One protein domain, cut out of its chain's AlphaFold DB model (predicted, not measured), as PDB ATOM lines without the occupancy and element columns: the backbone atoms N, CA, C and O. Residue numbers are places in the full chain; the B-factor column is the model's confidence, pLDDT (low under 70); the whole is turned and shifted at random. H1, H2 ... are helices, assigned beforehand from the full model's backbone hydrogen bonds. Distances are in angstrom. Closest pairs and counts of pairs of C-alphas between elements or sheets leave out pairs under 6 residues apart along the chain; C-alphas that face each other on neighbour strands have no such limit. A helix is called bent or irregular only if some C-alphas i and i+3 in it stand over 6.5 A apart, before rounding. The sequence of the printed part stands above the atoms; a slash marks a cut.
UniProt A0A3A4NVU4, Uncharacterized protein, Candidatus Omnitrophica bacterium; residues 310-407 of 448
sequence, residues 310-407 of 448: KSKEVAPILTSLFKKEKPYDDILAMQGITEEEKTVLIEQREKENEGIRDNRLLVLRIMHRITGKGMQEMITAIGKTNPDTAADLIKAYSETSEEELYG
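Overview. This is residues 310 to 407 of the 448 residues of an uncharacterized protein of Candidatus Omnitrophica bacterium (UniProt A0A3A4NVU4). One long helix, H3, makes the long axis, and near its last residues H1, H4, H5 and H6 gather into a head, with H5 about perpendicular to H3 and coming close to it near its own last residues. The first part of H3, with H2 beside it, makes an arm, and residues 335 to 340 stick out at its tip. The printed part has 98 residues, with six named helices, H1 to H6 in chain order, and no named strand; the class is all helix. It is loose, with a radius of gyration of the C-alphas of 16.3 A, and elongated, spanning 52 by 30 by 19 A.

Along the chain. Find C-alpha 311 at (46.505, 251.731, 137.632); from there H1 runs to residue 321, only just irregular, with C-alphas 313 and 316 6.6 A apart. Next come H2, residues 329 to 332, and H3, residues 339 to 369, which starts at (66.682, 216.402, 159.976) and is 44.4 A long. H4, residues 373 to 385, measures 18.7 A; H5, residues 387 to 399, 18.6 A. H6, residues 402 to 406, ends at (52.825, 250.846, 161.387).

Arrangement. Start at H3, the hub. Its residues 356 to 363 touch H1, closest at the C-alphas of Asn 359 and Leu 321, 5.6 A, at a shallow tilt of 26 degrees, opposite ways. Its residues 342 to 346 touch H2, with C-alphas 342 and 331 closest at 6.6 A; residues 361 to 365 touch H6, with C-alphas 361 and 405 closest at 6.3 A. H5 is close to H3 but not clearly touching, about perpendicular at 78 degrees, with C-alphas 397 and 364 closest at 6.3 A. H1 touches H4 at a steep tilt of 65 degrees, C-alphas 315 and 382 being closest at 4.9 A. H4 and H5 form a helical hairpin, touching closest at C-alphas 383 and 390, 5.0 A. Every O i to N i+4 pair is within hydrogen-bond range in H3, H4, H5 and H6, and 5 of 7 in H1; H2 is too short for one.

Size, cuts and confidence. The C-alphas farthest apart, of Gly 336 and Lys 373, are 52.7 A apart. The printed part has no cut and no long link. Mean pLDDT of the printed part is 82.8; residue 407 is under 70.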
ATOM      1  N   LYS A 310      49.933 254.568 135.604       79.56
ATOM      2  CA  LYS A 310      48.495 254.265 135.497       79.56
ATOM      3  C   LYS A 310      48.175 252.984 136.272       79.56
ATOM      4  O   LYS A 310      48.961 252.041 136.273       79.56
ATOM      5  N   SER A 311      46.967 252.884 136.829       73.50
ATOM      6  CA  SER A 311      46.505 251.731 137.632       73.50
ATOM      7  C   SER A 311      46.696 250.357 136.964       73.50
ATOM      8  O   SER A 311      46.921 249.361 137.647       73.50
ATOM      9  N   LYS A 312      46.678 250.292 135.625       77.56
ATOM     10  CA  LYS A 312      46.939 249.064 134.850       77.56
ATOM     11  C   LYS A 312      48.398 248.590 134.889       77.56
ATOM     12  O   LYS A 312      48.632 247.394 134.782       77.56
ATOM     13  N   GLU A 313      49.356 249.502 135.017       80.75
ATOM     14  CA  GLU A 313      50.797 249.198 135.053       80.75
ATOM     15  C   GLU A 313      51.255 248.828 136.472       80.75
ATOM     16  O   GLU A 313      52.176 248.037 136.651       80.75
ATOM     17  N   VAL A 314      50.553 249.346 137.482       79.56
ATOM     18  CA  VAL A 314      50.823 249.104 138.907       79.56
ATOM     19  C   VAL A 314      50.321 247.732 139.376       79.56
ATOM     20  O   VAL A 314      50.973 247.074 140.186       79.56
ATOM     21  N   ALA A 315      49.183 247.268 138.850       77.62
ATOM     22  CA  ALA A 315      48.561 246.000 139.239       77.62
ATOM     23  C   ALA A 315      49.494 244.764 139.187       77.62
ATOM     24  O   ALA A 315      49.545 244.039 140.185       77.62
ATOM     25  N   PRO A 316      50.270 244.503 138.112       82.12
ATOM     26  CA  PRO A 316      51.184 243.356 138.084       82.12
ATOM     27  C   PRO A 316      52.331 243.480 139.098       82.12
ATOM     28  O   PRO A 316      52.754 242.471 139.659       82.12
ATOM     29  N   ILE A 317      52.796 244.702 139.387       82.06
ATOM     30  CA  ILE A 317      53.859 244.952 140.372       82.06
ATOM     31  C   ILE A 317      53.350 244.619 141.778       82.06
ATOM     32  O   ILE A 317      53.969 243.815 142.474       82.06
ATOM     33  N   LEU A 318      52.182 245.141 142.167       81.00
ATOM     34  CA  LEU A 318      51.570 244.843 143.468       81.00
ATOM     35  C   LEU A 318      51.213 243.359 143.618       81.00
ATOM     36  O   LEU A 318      51.441 242.783 144.676       81.00
ATOM     37  N   THR A 319      50.747 242.717 142.545       83.62
ATOM     38  CA  THR A 319      50.482 241.266 142.531       83.62
ATOM     39  C   THR A 319      51.768 240.463 142.756       83.62
ATOM     40  O   THR A 319      51.760 239.461 143.465       83.62
ATOM     41  N   SER A 320      52.895 240.902 142.186       83.69
ATOM     42  CA  SER A 320      54.189 240.228 142.356       83.69
ATOM     43  C   SER A 320      54.791 240.392 143.757       83.69
ATOM     44  O   SER A 320      55.536 239.514 144.199       83.69
ATOM     45  N   LEU A 321      54.462 241.489 144.447       82.88
ATOM     46  CA  LEU A 321      54.888 241.772 145.818       82.88
ATOM     47  C   LEU A 321      53.986 241.076 146.845       82.88
ATOM     48  O   LEU A 321      54.481 240.556 147.842       82.88
ATOM     49  N   PHE A 322      52.681 240.986 146.574       83.38
ATOM     50  CA  PHE A 322      51.698 240.324 147.435       83.38
ATOM     51  C   PHE A 322      51.646 238.806 147.192       83.38
ATOM     52  O   PHE A 322      50.607 238.225 146.872       83.38
ATOM     53  N   LYS A 323      52.800 238.144 147.310       82.81
ATOM     54  CA  LYS A 323      52.885 236.680 147.235       82.81
ATOM     55  C   LYS A 323      52.315 236.045 148.500       82.81
ATOM     56  O   LYS A 323      52.419 236.595 149.592       82.81
ATOM     57  N   LYS A 324      51.734 234.856 148.350       78.75
ATOM     58  CA  LYS A 324      51.299 234.031 149.479       78.75
ATOM     59  C   LYS A 324      52.510 233.359 150.127       78.75
ATOM     60  O   LYS A 324      53.428 232.943 149.419       78.75
ATOM     61  N   GLU A 325      52.498 233.259 151.454       80.31
ATOM     62  CA  GLU A 325      53.500 232.489 152.198       80.31
ATOM     63  C   GLU A 325      53.516 231.045 151.701       80.31
ATOM     64  O   GLU A 325      52.465 230.451 151.433       80.31
ATOM     65  N   LYS A 326      54.716 230.480 151.566       80.31
ATOM     66  CA  LYS A 326      54.848 229.064 151.237       80.31
ATOM     67  C   LYS A 326      54.626 228.270 152.531       80.31
ATOM     68  O   LYS A 326      55.334 228.549 153.505       80.31
ATOM     69  N   PRO A 327      53.677 227.312 152.569       83.75
ATOM     70  CA  PRO A 327      53.499 226.439 153.732       83.75
ATOM     71  C   PRO A 327      54.791 225.657 154.005       83.75
ATOM     72  O   PRO A 327      55.630 225.554 153.123       83.75
ATOM     73  N   TYR A 328      54.990 225.125 155.211       81.75
ATOM     74  CA  TYR A 328      56.166 224.287 155.524       81.75
ATOM     75  C   TYR A 328      55.941 222.801 155.213       81.75
ATOM     76  O   TYR A 328      56.885 222.009 155.236       81.75
ATOM     77  N   ASP A 329      54.700 222.426 154.903       82.56
ATOM     78  CA  ASP A 329      54.256 221.038 154.765       82.56
ATOM     79  C   ASP A 329      55.002 220.271 153.667       82.56
ATOM     80  O   ASP A 329      55.265 219.083 153.815       82.56
ATOM     81  N   ASP A 330      55.415 220.939 152.592       85.00
ATOM     82  CA  ASP A 330      56.223 220.352 151.520       85.00
ATOM     83  C   ASP A 330      57.671 220.072 151.945       85.00
ATOM     84  O   ASP A 330      58.225 219.080 151.485       85.00
ATOM     85  N   ILE A 331      58.269 220.853 152.857       81.31
ATOM     86  CA  ILE A 331      59.589 220.519 153.434       81.31
ATOM     87  C   ILE A 331      59.450 219.340 154.402       81.31
ATOM     88  O   ILE A 331      60.274 218.426 154.400       81.31
ATOM     89  N   LEU A 332      58.387 219.332 155.210       82.12
ATOM     90  CA  LEU A 332      58.115 218.254 156.165       82.12
ATOM     91  C   LEU A 332      57.791 216.925 155.462       82.12
ATOM     92  O   LEU A 332      58.158 215.862 155.964       82.12
ATOM     93  N   ALA A 333      57.155 216.982 154.290       83.19
ATOM     94  CA  ALA A 333      56.793 215.821 153.483       83.19
ATOM     95  C   ALA A 333      57.941 215.261 152.619       83.19
ATOM     96  O   ALA A 333      57.790 214.174 152.053       83.19
ATOM     97  N   MET A 334      59.087 215.946 152.505       84.56
ATOM     98  CA  MET A 334      60.234 215.441 151.742       84.56
ATOM     99  C   MET A 334      60.851 214.207 152.422       84.56
ATOM    100  O   MET A 334      61.518 214.290 153.457       84.56
ATOM    101  N   GLN A 335      60.643 213.038 151.812       74.81
ATOM    102  CA  GLN A 335      61.266 211.783 152.228       74.81
ATOM    103  C   GLN A 335      62.709 211.704 151.706       74.81
ATOM    104  O   GLN A 335      62.969 211.987 150.541       74.81
ATOM    105  N   GLY A 336      63.647 211.297 152.568       78.25
ATOM    106  CA  GLY A 336      65.062 211.108 152.212       78.25
ATOM    107  C   GLY A 336      65.999 212.270 152.561       78.25
ATOM    108  O   GLY A 336      67.200 212.147 152.342       78.25
ATOM    109  N   ILE A 337      65.478 213.358 153.136       82.94
ATOM    110  CA  ILE A 337      66.267 214.497 153.625       82.94
ATOM    111  C   ILE A 337      66.567 214.314 155.116       82.94
ATOM    112  O   ILE A 337      65.702 213.875 155.881       82.94
ATOM    113  N   THR A 338      67.793 214.629 155.533       85.94
ATOM    114  CA  THR A 338      68.195 214.555 156.946       85.94
ATOM    115  C   THR A 338      67.513 215.644 157.784       85.94
ATOM    116  O   THR A 338      67.159 216.704 157.274       85.94
ATOM    117  N   GLU A 339      67.327 215.415 159.088       82.69
ATOM    118  CA  GLU A 339      66.682 216.402 159.976       82.69
ATOM    119  C   GLU A 339      67.420 217.753 160.001       82.69
ATOM    120  O   GLU A 339      66.788 218.799 160.090       82.69
ATOM    121  N   GLU A 340      68.741 217.759 159.827       78.56
ATOM    122  CA  GLU A 340      69.529 218.993 159.704       78.56
ATOM    123  C   GLU A 340      69.216 219.767 158.425       78.56
ATOM    124  O   GLU A 340      68.976 220.972 158.463       78.56
ATOM    125  N   GLU A 341      69.181 219.083 157.283       83.69
ATOM    126  CA  GLU A 341      68.818 219.705 156.011       83.69
ATOM    127  C   GLU A 341      67.385 220.241 156.065       83.69
ATOM    128  O   GLU A 341      67.129 221.335 155.567       83.69
ATOM    129  N   LYS A 342      66.469 219.546 156.755       85.25
ATOM    130  CA  LYS A 342      65.125 220.075 157.023       85.25
ATOM    131  C   LYS A 342      65.174 221.352 157.858       85.25
ATOM    132  O   LYS A 342      64.505 222.308 157.489       85.25
ATOM    133  N   THR A 343      65.970 221.413 158.931       83.31
ATOM    134  CA  THR A 343      66.084 222.643 159.743       83.31
ATOM    135  C   THR A 343      66.638 223.817 158.945       83.31
ATOM    136  O   THR A 343      66.090 224.911 159.022       83.31
ATOM    137  N   VAL A 344      67.647 223.589 158.101       88.38
ATOM    138  CA  VAL A 344      68.212 224.640 157.242       88.38
ATOM    139  C   VAL A 344      67.193 225.101 156.199       88.38
ATOM    140  O   VAL A 344      67.073 226.298 155.948       88.38
ATOM    141  N   LEU A 345      66.429 224.178 155.608       85.44
ATOM    142  CA  LEU A 345      65.367 224.514 154.657       85.44
ATOM    143  C   LEU A 345      64.214 225.271 155.329       85.44
ATOM    144  O   LEU A 345      63.655 226.181 154.718       85.44
ATOM    145  N   ILE A 346      63.877 224.929 156.576       86.12
ATOM    146  CA  ILE A 346      62.892 225.662 157.378       86.12
ATOM    147  C   ILE A 346      63.404 227.073 157.668       86.12
ATOM    148  O   ILE A 346      62.693 228.016 157.353       86.12
ATOM    149  N   GLU A 347      64.639 227.247 158.152       84.62
ATOM    150  CA  GLU A 347      65.225 228.575 158.409       84.62
ATOM    151  C   GLU A 347      65.321 229.428 157.131       84.62
ATOM    152  O   GLU A 347      65.054 230.632 157.144       84.62
ATOM    153  N   GLN A 348      65.692 228.827 155.997       86.25
ATOM    154  CA  GLN A 348      65.698 229.519 154.705       86.25
ATOM    155  C   GLN A 348      64.288 229.939 154.296       86.25
ATOM    156  O   GLN A 348      64.088 231.069 153.851       86.25
ATOM    157  N   ARG A 349      63.301 229.056 154.474       85.19
ATOM    158  CA  ARG A 349      61.906 229.366 154.171       85.19
ATOM    159  C   ARG A 349      61.315 230.392 155.130       85.19
ATOM    160  O   ARG A 349      60.525 231.213 154.685       85.19
ATOM    161  N   GLU A 350      61.716 230.401 156.395       84.56
ATOM    162  CA  GLU A 350      61.357 231.446 157.352       84.56
ATOM    163  C   GLU A 350      61.878 232.803 156.891       84.56
ATOM    164  O   GLU A 350      61.096 233.746 156.830       84.56
ATOM    165  N   LYS A 351      63.138 232.891 156.451       82.88
ATOM    166  CA  LYS A 351      63.696 234.126 155.873       82.88
ATOM    167  C   LYS A 351      62.976 234.553 154.591       82.88
ATOM    168  O   LYS A 351      62.720 235.740 154.394       82.88
ATOM    169  N   GLU A 352      62.628 233.607 153.713       83.62
ATOM    170  CA  GLU A 352      61.810 233.902 152.526       83.62
ATOM    171  C   GLU A 352      60.418 234.416 152.916       83.62
ATOM    172  O   GLU A 352      59.943 235.399 152.348       83.62
ATOM    173  N   ASN A 353      59.770 233.768 153.885       85.44
ATOM    174  CA  ASN A 353      58.441 234.128 154.363       85.44
ATOM    175  C   ASN A 353      58.452 235.466 155.125       85.44
ATOM    176  O   ASN A 353      57.508 236.231 154.962       85.44
ATOM    177  N   GLU A 354      59.511 235.802 155.869       83.12
ATOM    178  CA  GLU A 354      59.715 237.128 156.481       83.12
ATOM    179  C   GLU A 354      59.757 238.206 155.389       83.12
ATOM    180  O   GLU A 354      58.981 239.157 155.427       83.12
ATOM    181  N   GLY A 355      60.538 237.990 154.323       82.38
ATOM    182  CA  GLY A 355      60.555 238.897 153.171       82.38
ATOM    183  C   GLY A 355      59.204 239.004 152.447       82.38
ATOM    184  O   GLY A 355      58.846 240.072 151.948       82.38
ATOM    185  N   ILE A 356      58.424 237.919 152.385       84.50
ATOM    186  CA  ILE A 356      57.059 237.938 151.836       84.50
ATOM    187  C   ILE A 356      56.122 238.744 152.745       84.50
ATOM    188  O   ILE A 356      55.356 239.557 152.232       84.50
ATOM    189  N   ARG A 357      56.191 238.567 154.070       84.12
ATOM    190  CA  ARG A 357      55.396 239.329 155.047       84.12
ATOM    191  C   ARG A 357      55.693 240.820 154.973       84.12
ATOM    192  O   ARG A 357      54.752 241.601 154.846       84.12
ATOM    193  N   ASP A 358      56.968 241.196 154.933       83.19
ATOM    194  CA  ASP A 358      57.399 242.589 154.779       83.19
ATOM    195  C   ASP A 358      56.833 243.210 153.496       83.19
ATOM    196  O   ASP A 358      56.275 244.307 153.515       83.19
ATOM    197  N   ASN A 359      56.898 242.486 152.373       85.12
ATOM    198  CA  ASN A 359      56.328 242.948 151.106       85.12
ATOM    199  C   ASN A 359      54.795 243.051 151.151       85.12
ATOM    200  O   ASN A 359      54.228 243.961 150.547       85.12
ATOM    201  N   ARG A 360      54.102 242.151 151.862       86.94
ATOM    202  CA  ARG A 360      52.643 242.230 152.042       86.94
ATOM    203  C   ARG A 360      52.259 243.443 152.880       86.94
ATOM    204  O   ARG A 360      51.390 244.195 152.453       86.94
ATOM    205  N   LEU A 361      52.930 243.671 154.009       85.31
ATOM    206  CA  LEU A 361      52.717 244.851 154.854       85.31
ATOM    207  C   LEU A 361      52.992 246.144 154.085       85.31
ATOM    208  O   LEU A 361      52.193 247.074 154.148       85.31
ATOM    209  N   LEU A 362      54.058 246.178 153.284       85.00
ATOM    210  CA  LEU A 362      54.386 247.299 152.405       85.00
ATOM    211  C   LEU A 362      53.246 247.617 151.427       85.00
ATOM    212  O   LEU A 362      52.826 248.767 151.298       85.00
ATOM    213  N   VAL A 363      52.702 246.591 150.765       86.81
ATOM    214  CA  VAL A 363      51.542 246.741 149.874       86.81
ATOM    215  C   VAL A 363      50.325 247.247 150.651       86.81
ATOM    216  O   VAL A 363      49.646 248.156 150.177       86.81
ATOM    217  N   LEU A 364      50.056 246.720 151.848       87.25
ATOM    218  CA  LEU A 364      48.926 247.157 152.672       87.25
ATOM    219  C   LEU A 364      49.070 248.617 153.140       87.25
ATOM    220  O   LEU A 364      48.098 249.364 153.061       87.25
ATOM    221  N   ARG A 365      50.273 249.071 153.521       85.12
ATOM    222  CA  ARG A 365      50.557 250.487 153.844       85.12
ATOM    223  C   ARG A 365      50.317 251.411 152.658       85.12
ATOM    224  O   ARG A 365      49.720 252.476 152.805       85.12
ATOM    225  N   ILE A 366      50.739 250.997 151.465       84.19
ATOM    226  CA  ILE A 366      50.494 251.747 150.228       84.19
ATOM    227  C   ILE A 366      48.990 251.828 149.938       84.19
ATOM    228  O   ILE A 366      48.488 252.902 149.606       84.19
ATOM    229  N   MET A 367      48.265 250.717 150.094       83.06
ATOM    230  CA  MET A 367      46.807 250.681 149.942       83.06
ATOM    231  C   MET A 367      46.109 251.585 150.962       83.06
ATOM    232  O   MET A 367      45.169 252.280 150.595       83.06
ATOM    233  N   HIS A 368      46.603 251.642 152.201       83.69
ATOM    234  CA  HIS A 368      46.092 252.538 153.239       83.69
ATOM    235  C   HIS A 368      46.308 254.021 152.881       83.69
ATOM    236  O   HIS A 368      45.429 254.856 153.083       83.69
ATOM    237  N   ARG A 369      47.451 254.357 152.264       80.50
ATOM    238  CA  ARG A 369      47.761 255.719 151.789       80.50
ATOM    239  C   ARG A 369      46.894 256.145 150.596       80.50
ATOM    240  O   ARG A 369      46.607 257.331 150.440       80.50
ATOM    241  N   ILE A 370      46.484 255.202 149.744       79.50
ATOM    242  CA  ILE A 370      45.663 255.461 148.553       79.50
ATOM    243  C   ILE A 370      44.193 255.215 148.899       79.50
ATOM    244  O   ILE A 370      43.680 254.114 148.744       79.50
ATOM    245  N   THR A 371      43.486 256.253 149.340       74.88
ATOM    246  CA  THR A 371      42.083 256.134 149.766       74.88
ATOM    247  C   THR A 371      41.076 256.386 148.633       74.88
ATOM    248  O   THR A 371      41.360 257.011 147.606       74.88
ATOM    249  N   GLY A 372      39.849 255.881 148.806       80.31
ATOM    250  CA  GLY A 372      38.706 256.193 147.941       80.31
ATOM    251  C   GLY A 372      38.753 255.546 146.549       80.31
ATOM    252  O   GLY A 372      38.967 254.342 146.407       80.31
ATOM    253  N   LYS A 373      38.501 256.340 145.499       78.00
ATOM    254  CA  LYS A 373      38.329 255.845 144.117       78.00
ATOM    255  C   LYS A 373      39.595 255.183 143.553       78.00
ATOM    256  O   LYS A 373      39.492 254.193 142.833       78.00
ATOM    257  N   GLY A 374      40.778 255.679 143.927       79.75
ATOM    258  CA  GLY A 374      42.059 255.098 143.504       79.75
ATOM    259  C   GLY A 374      42.265 253.674 144.025       79.75
ATOM    260  O   GLY A 374      42.725 252.807 143.284       79.75
ATOM    261  N   MET A 375      41.835 253.405 145.261       83.25
ATOM    262  CA  MET A 375      41.876 252.070 145.863       83.25
ATOM    263  C   MET A 375      41.002 251.082 145.084       83.25
ATOM    264  O   MET A 375      41.443 249.992 144.730       83.25
ATOM    265  N   GLN A 376      39.765 251.482 144.775       84.62
ATOM    266  CA  GLN A 376      38.802 250.641 144.061       84.62
ATOM    267  C   GLN A 376      39.272 250.312 142.642       84.62
ATOM    268  O   GLN A 376      39.171 249.164 142.206       84.62
ATOM    269  N   GLU A 377      39.817 251.295 141.923       85.25
ATOM    270  CA  GLU A 377      40.373 251.090 140.582       85.25
ATOM    271  C   GLU A 377      41.572 250.137 140.600       85.25
ATOM    272  O   GLU A 377      41.704 249.296 139.710       85.25
ATOM    273  N   MET A 378      42.412 250.221 141.632       82.75
ATOM    274  CA  MET A 378      43.584 249.369 141.811       82.75
ATOM    275  C   MET A 378      43.211 247.936 142.200       82.75
ATOM    276  O   MET A 378      43.691 247.005 141.559       82.75
ATOM    277  N   ILE A 379      42.284 247.739 143.144       85.94
ATOM    278  CA  ILE A 379      41.737 246.409 143.474       85.94
ATOM    279  C   ILE A 379      41.084 245.785 142.239       85.94
ATOM    280  O   ILE A 379      41.302 244.614 141.946       85.94
ATOM    281  N   THR A 380      40.335 246.573 141.464       88.19
ATOM    282  CA  THR A 380      39.711 246.103 140.219       88.19
ATOM    283  C   THR A 380      40.758 245.728 139.168       88.19
ATOM    284  O   THR A 380      40.576 244.760 138.431       88.19
ATOM    285  N   ALA A 381      41.855 246.484 139.068       86.19
ATOM    286  CA  ALA A 381      42.952 246.175 138.157       86.19
ATOM    287  C   ALA A 381      43.702 244.900 138.578       86.19
ATOM    288  O   ALA A 381      43.969 244.064 137.719       86.19
ATOM    289  N   ILE A 382      43.956 244.709 139.879       85.50
ATOM    290  CA  ILE A 382      44.558 243.487 140.433       85.50
ATOM    291  C   ILE A 382      43.620 242.290 140.235       85.50
ATOM    292  O   ILE A 382      44.059 241.238 139.789       85.50
ATOM    293  N   GLY A 383      42.315 242.449 140.463       87.19
ATOM    294  CA  GLY A 383      41.331 241.385 140.239       87.19
ATOM    295  C   GLY A 383      41.250 240.927 138.780       87.19
ATOM    296  O   GLY A 383      40.931 239.771 138.513       87.19
ATOM    297  N   LYS A 384      41.597 241.803 137.825       87.88
ATOM    298  CA  LYS A 384      41.722 241.442 136.403       87.88
ATOM    299  C   LYS A 384      43.009 240.680 136.087       87.88
ATOM    300  O   LYS A 384      43.020 239.947 135.104       87.88
ATOM    301  N   THR A 385      44.079 240.865 136.862       85.38
ATOM    302  CA  THR A 385      45.356 240.158 136.667       85.38
ATOM    303  C   THR A 385      45.407 238.839 137.431       85.38
ATOM    304  O   THR A 385      45.831 237.833 136.871       85.38
ATOM    305  N   ASN A 386      44.981 238.836 138.696       87.75
ATOM    306  CA  ASN A 386      44.904 237.658 139.548       87.75
ATOM    307  C   ASN A 386      43.750 237.807 140.570       87.75
ATOM    308  O   ASN A 386      43.890 238.549 141.549       87.75
ATOM    309  N   PRO A 387      42.609 237.123 140.359       87.56
ATOM    310  CA  PRO A 387      41.436 237.256 141.222       87.56
ATOM    311  C   PRO A 387      41.674 236.726 142.643       87.56
ATOM    312  O   PRO A 387      41.167 237.317 143.596       87.56
ATOM    313  N   ASP A 388      42.492 235.683 142.802       86.44
ATOM    314  CA  ASP A 388      42.784 235.084 144.110       86.44
ATOM    315  C   ASP A 388      43.625 236.034 144.968       86.44
ATOM    316  O   ASP A 388      43.331 236.260 146.140       86.44
ATOM    317  N   THR A 389      44.630 236.679 144.362       85.00
ATOM    318  CA  THR A 389      45.448 237.692 145.045       85.00
ATOM    319  C   THR A 389      44.619 238.905 145.454       85.00
ATOM    320  O   THR A 389      44.837 239.452 146.531       85.00
ATOM    321  N   ALA A 390      43.652 239.325 144.632       86.25
ATOM    322  CA  ALA A 390      42.756 240.424 144.983       86.25
ATOM    323  C   ALA A 390      41.868 240.078 146.190       86.25
ATOM    324  O   ALA A 390      41.706 240.911 147.081       86.25
ATOM    325  N   ALA A 391      41.330 238.857 146.247       87.44
ATOM    326  CA  ALA A 391      40.534 238.390 147.381       87.44
ATOM    327  C   ALA A 391      41.372 238.308 148.671       87.44
ATOM    328  O   ALA A 391      40.954 238.823 149.709       87.44
ATOM    329  N   ASP A 392      42.579 237.739 148.588       86.12
ATOM    330  CA  ASP A 392      43.510 237.647 149.717       86.12
ATOM    331  C   ASP A 392      43.975 239.035 150.196       86.12
ATOM    332  O   ASP A 392      44.139 239.246 151.397       86.12
ATOM    333  N   LEU A 393      44.163 239.994 149.282       86.56
ATOM    334  CA  LEU A 393      44.507 241.383 149.605       86.56
ATOM    335  C   LEU A 393      43.373 242.078 150.364       86.56
ATOM    336  O   LEU A 393      43.629 242.714 151.382       86.56
ATOM    337  N   ILE A 394      42.131 241.956 149.885       87.25
ATOM    338  CA  ILE A 394      40.953 242.549 150.538       87.25
ATOM    339  C   ILE A 394      40.790 241.976 151.945       87.25
ATOM    340  O   ILE A 394      40.585 242.729 152.895       87.25
ATOM    341  N   LYS A 395      40.920 240.651 152.075       88.94
ATOM    342  CA  LYS A 395      40.841 239.968 153.362       88.94
ATOM    343  C   LYS A 395      41.929 240.465 154.316       88.94
ATOM    344  O   LYS A 395      41.604 240.923 155.405       88.94
ATOM    345  N   ALA A 396      43.190 240.451 153.882       85.44
ATOM    346  CA  ALA A 396      44.307 240.916 154.700       85.44
ATOM    347  C   ALA A 396      44.132 242.383 155.120       85.44
ATOM    348  O   ALA A 396      44.260 242.697 156.293       85.44
ATOM    349  N   TYR A 397      43.736 243.265 154.201       85.31
ATOM    350  CA  TYR A 397      43.482 244.672 154.516       85.31
ATOM    351  C   TYR A 397      42.375 244.869 155.563       85.31
ATOM    352  O   TYR A 397      42.433 245.816 156.337       85.31
ATOM    353  N   SER A 398      41.366 243.992 155.598       83.88
ATOM    354  CA  SER A 398      40.300 244.052 156.608       83.88
ATOM    355  C   SER A 398      40.684 243.463 157.970       83.88
ATOM    356  O   SER A 398      40.054 243.799 158.968       83.88
ATOM    357  N   GLU A 399      41.677 242.574 158.004       85.88
ATOM    358  CA  GLU A 399      42.115 241.866 159.213       85.88
ATOM    359  C   GLU A 399      43.307 242.555 159.897       85.88
ATOM    360  O   GLU A 399      43.446 242.452 161.113       85.88
ATOM    361  N   THR A 400      44.144 243.273 159.143       82.88
ATOM    362  CA  THR A 400      45.327 243.968 159.666       82.88
ATOM    363  C   THR A 400      44.940 245.276 160.362       82.88
ATOM    364  O   THR A 400      44.313 246.151 159.763       82.88
ATOM    365  N   SER A 401      45.335 245.428 161.628       80.75
ATOM    366  CA  SER A 401      45.127 246.662 162.397       80.75
ATOM    367  C   SER A 401      46.143 247.749 162.018       80.75
ATOM    368  O   SER A 401      47.218 247.456 161.494       80.75
ATOM    369  N   GLU A 402      45.847 249.020 162.317       73.12
ATOM    370  CA  GLU A 402      46.815 250.118 162.126       73.12
ATOM    371  C   GLU A 402      48.104 249.915 162.948       73.12
ATOM    372  O   GLU A 402      49.188 250.299 162.507       73.12
ATOM    373  N   GLU A 403      48.001 249.262 164.109       74.50
ATOM    374  CA  GLU A 403      49.137 248.918 164.975       74.50
ATOM    375  C   GLU A 403      50.092 247.938 164.280       74.50
ATOM    376  O   GLU A 403      51.302 248.164 164.247       74.50
ATOM    377  N   GLU A 404      49.545 246.890 163.661       73.44
ATOM    378  CA  GLU A 404      50.306 245.907 162.883       73.44
ATOM    379  C   GLU A 404      50.854 246.524 161.587       73.44
ATOM    380  O   GLU A 404      51.967 246.215 161.157       73.44
ATOM    381  N   LEU A 405      50.111 247.466 160.993       74.00
ATOM    382  CA  LEU A 405      50.538 248.181 159.798       74.00
ATOM    383  C   LEU A 405      51.773 249.040 160.073       74.00
ATOM    384  O   LEU A 405      52.729 248.959 159.312       74.00
ATOM    385  N   TYR A 406      51.779 249.846 161.136       74.69
ATOM    386  CA  TYR A 406      52.825 250.846 161.387       74.69
ATOM    387  C   TYR A 406      53.855 250.436 162.448       74.69
ATOM    388  O   TYR A 406      54.829 251.160 162.654       74.69
ATOM    389  N   GLY A 407      53.689 249.276 163.090       63.88
ATOM    390  CA  GLY A 407      54.595 248.808 164.142       63.88
ATOM    391  C   GLY A 407      54.637 249.757 165.342       63.88
ATOM    392  O   GLY A 407      55.686 249.913 165.969       63.88
TER     393      GLY A 407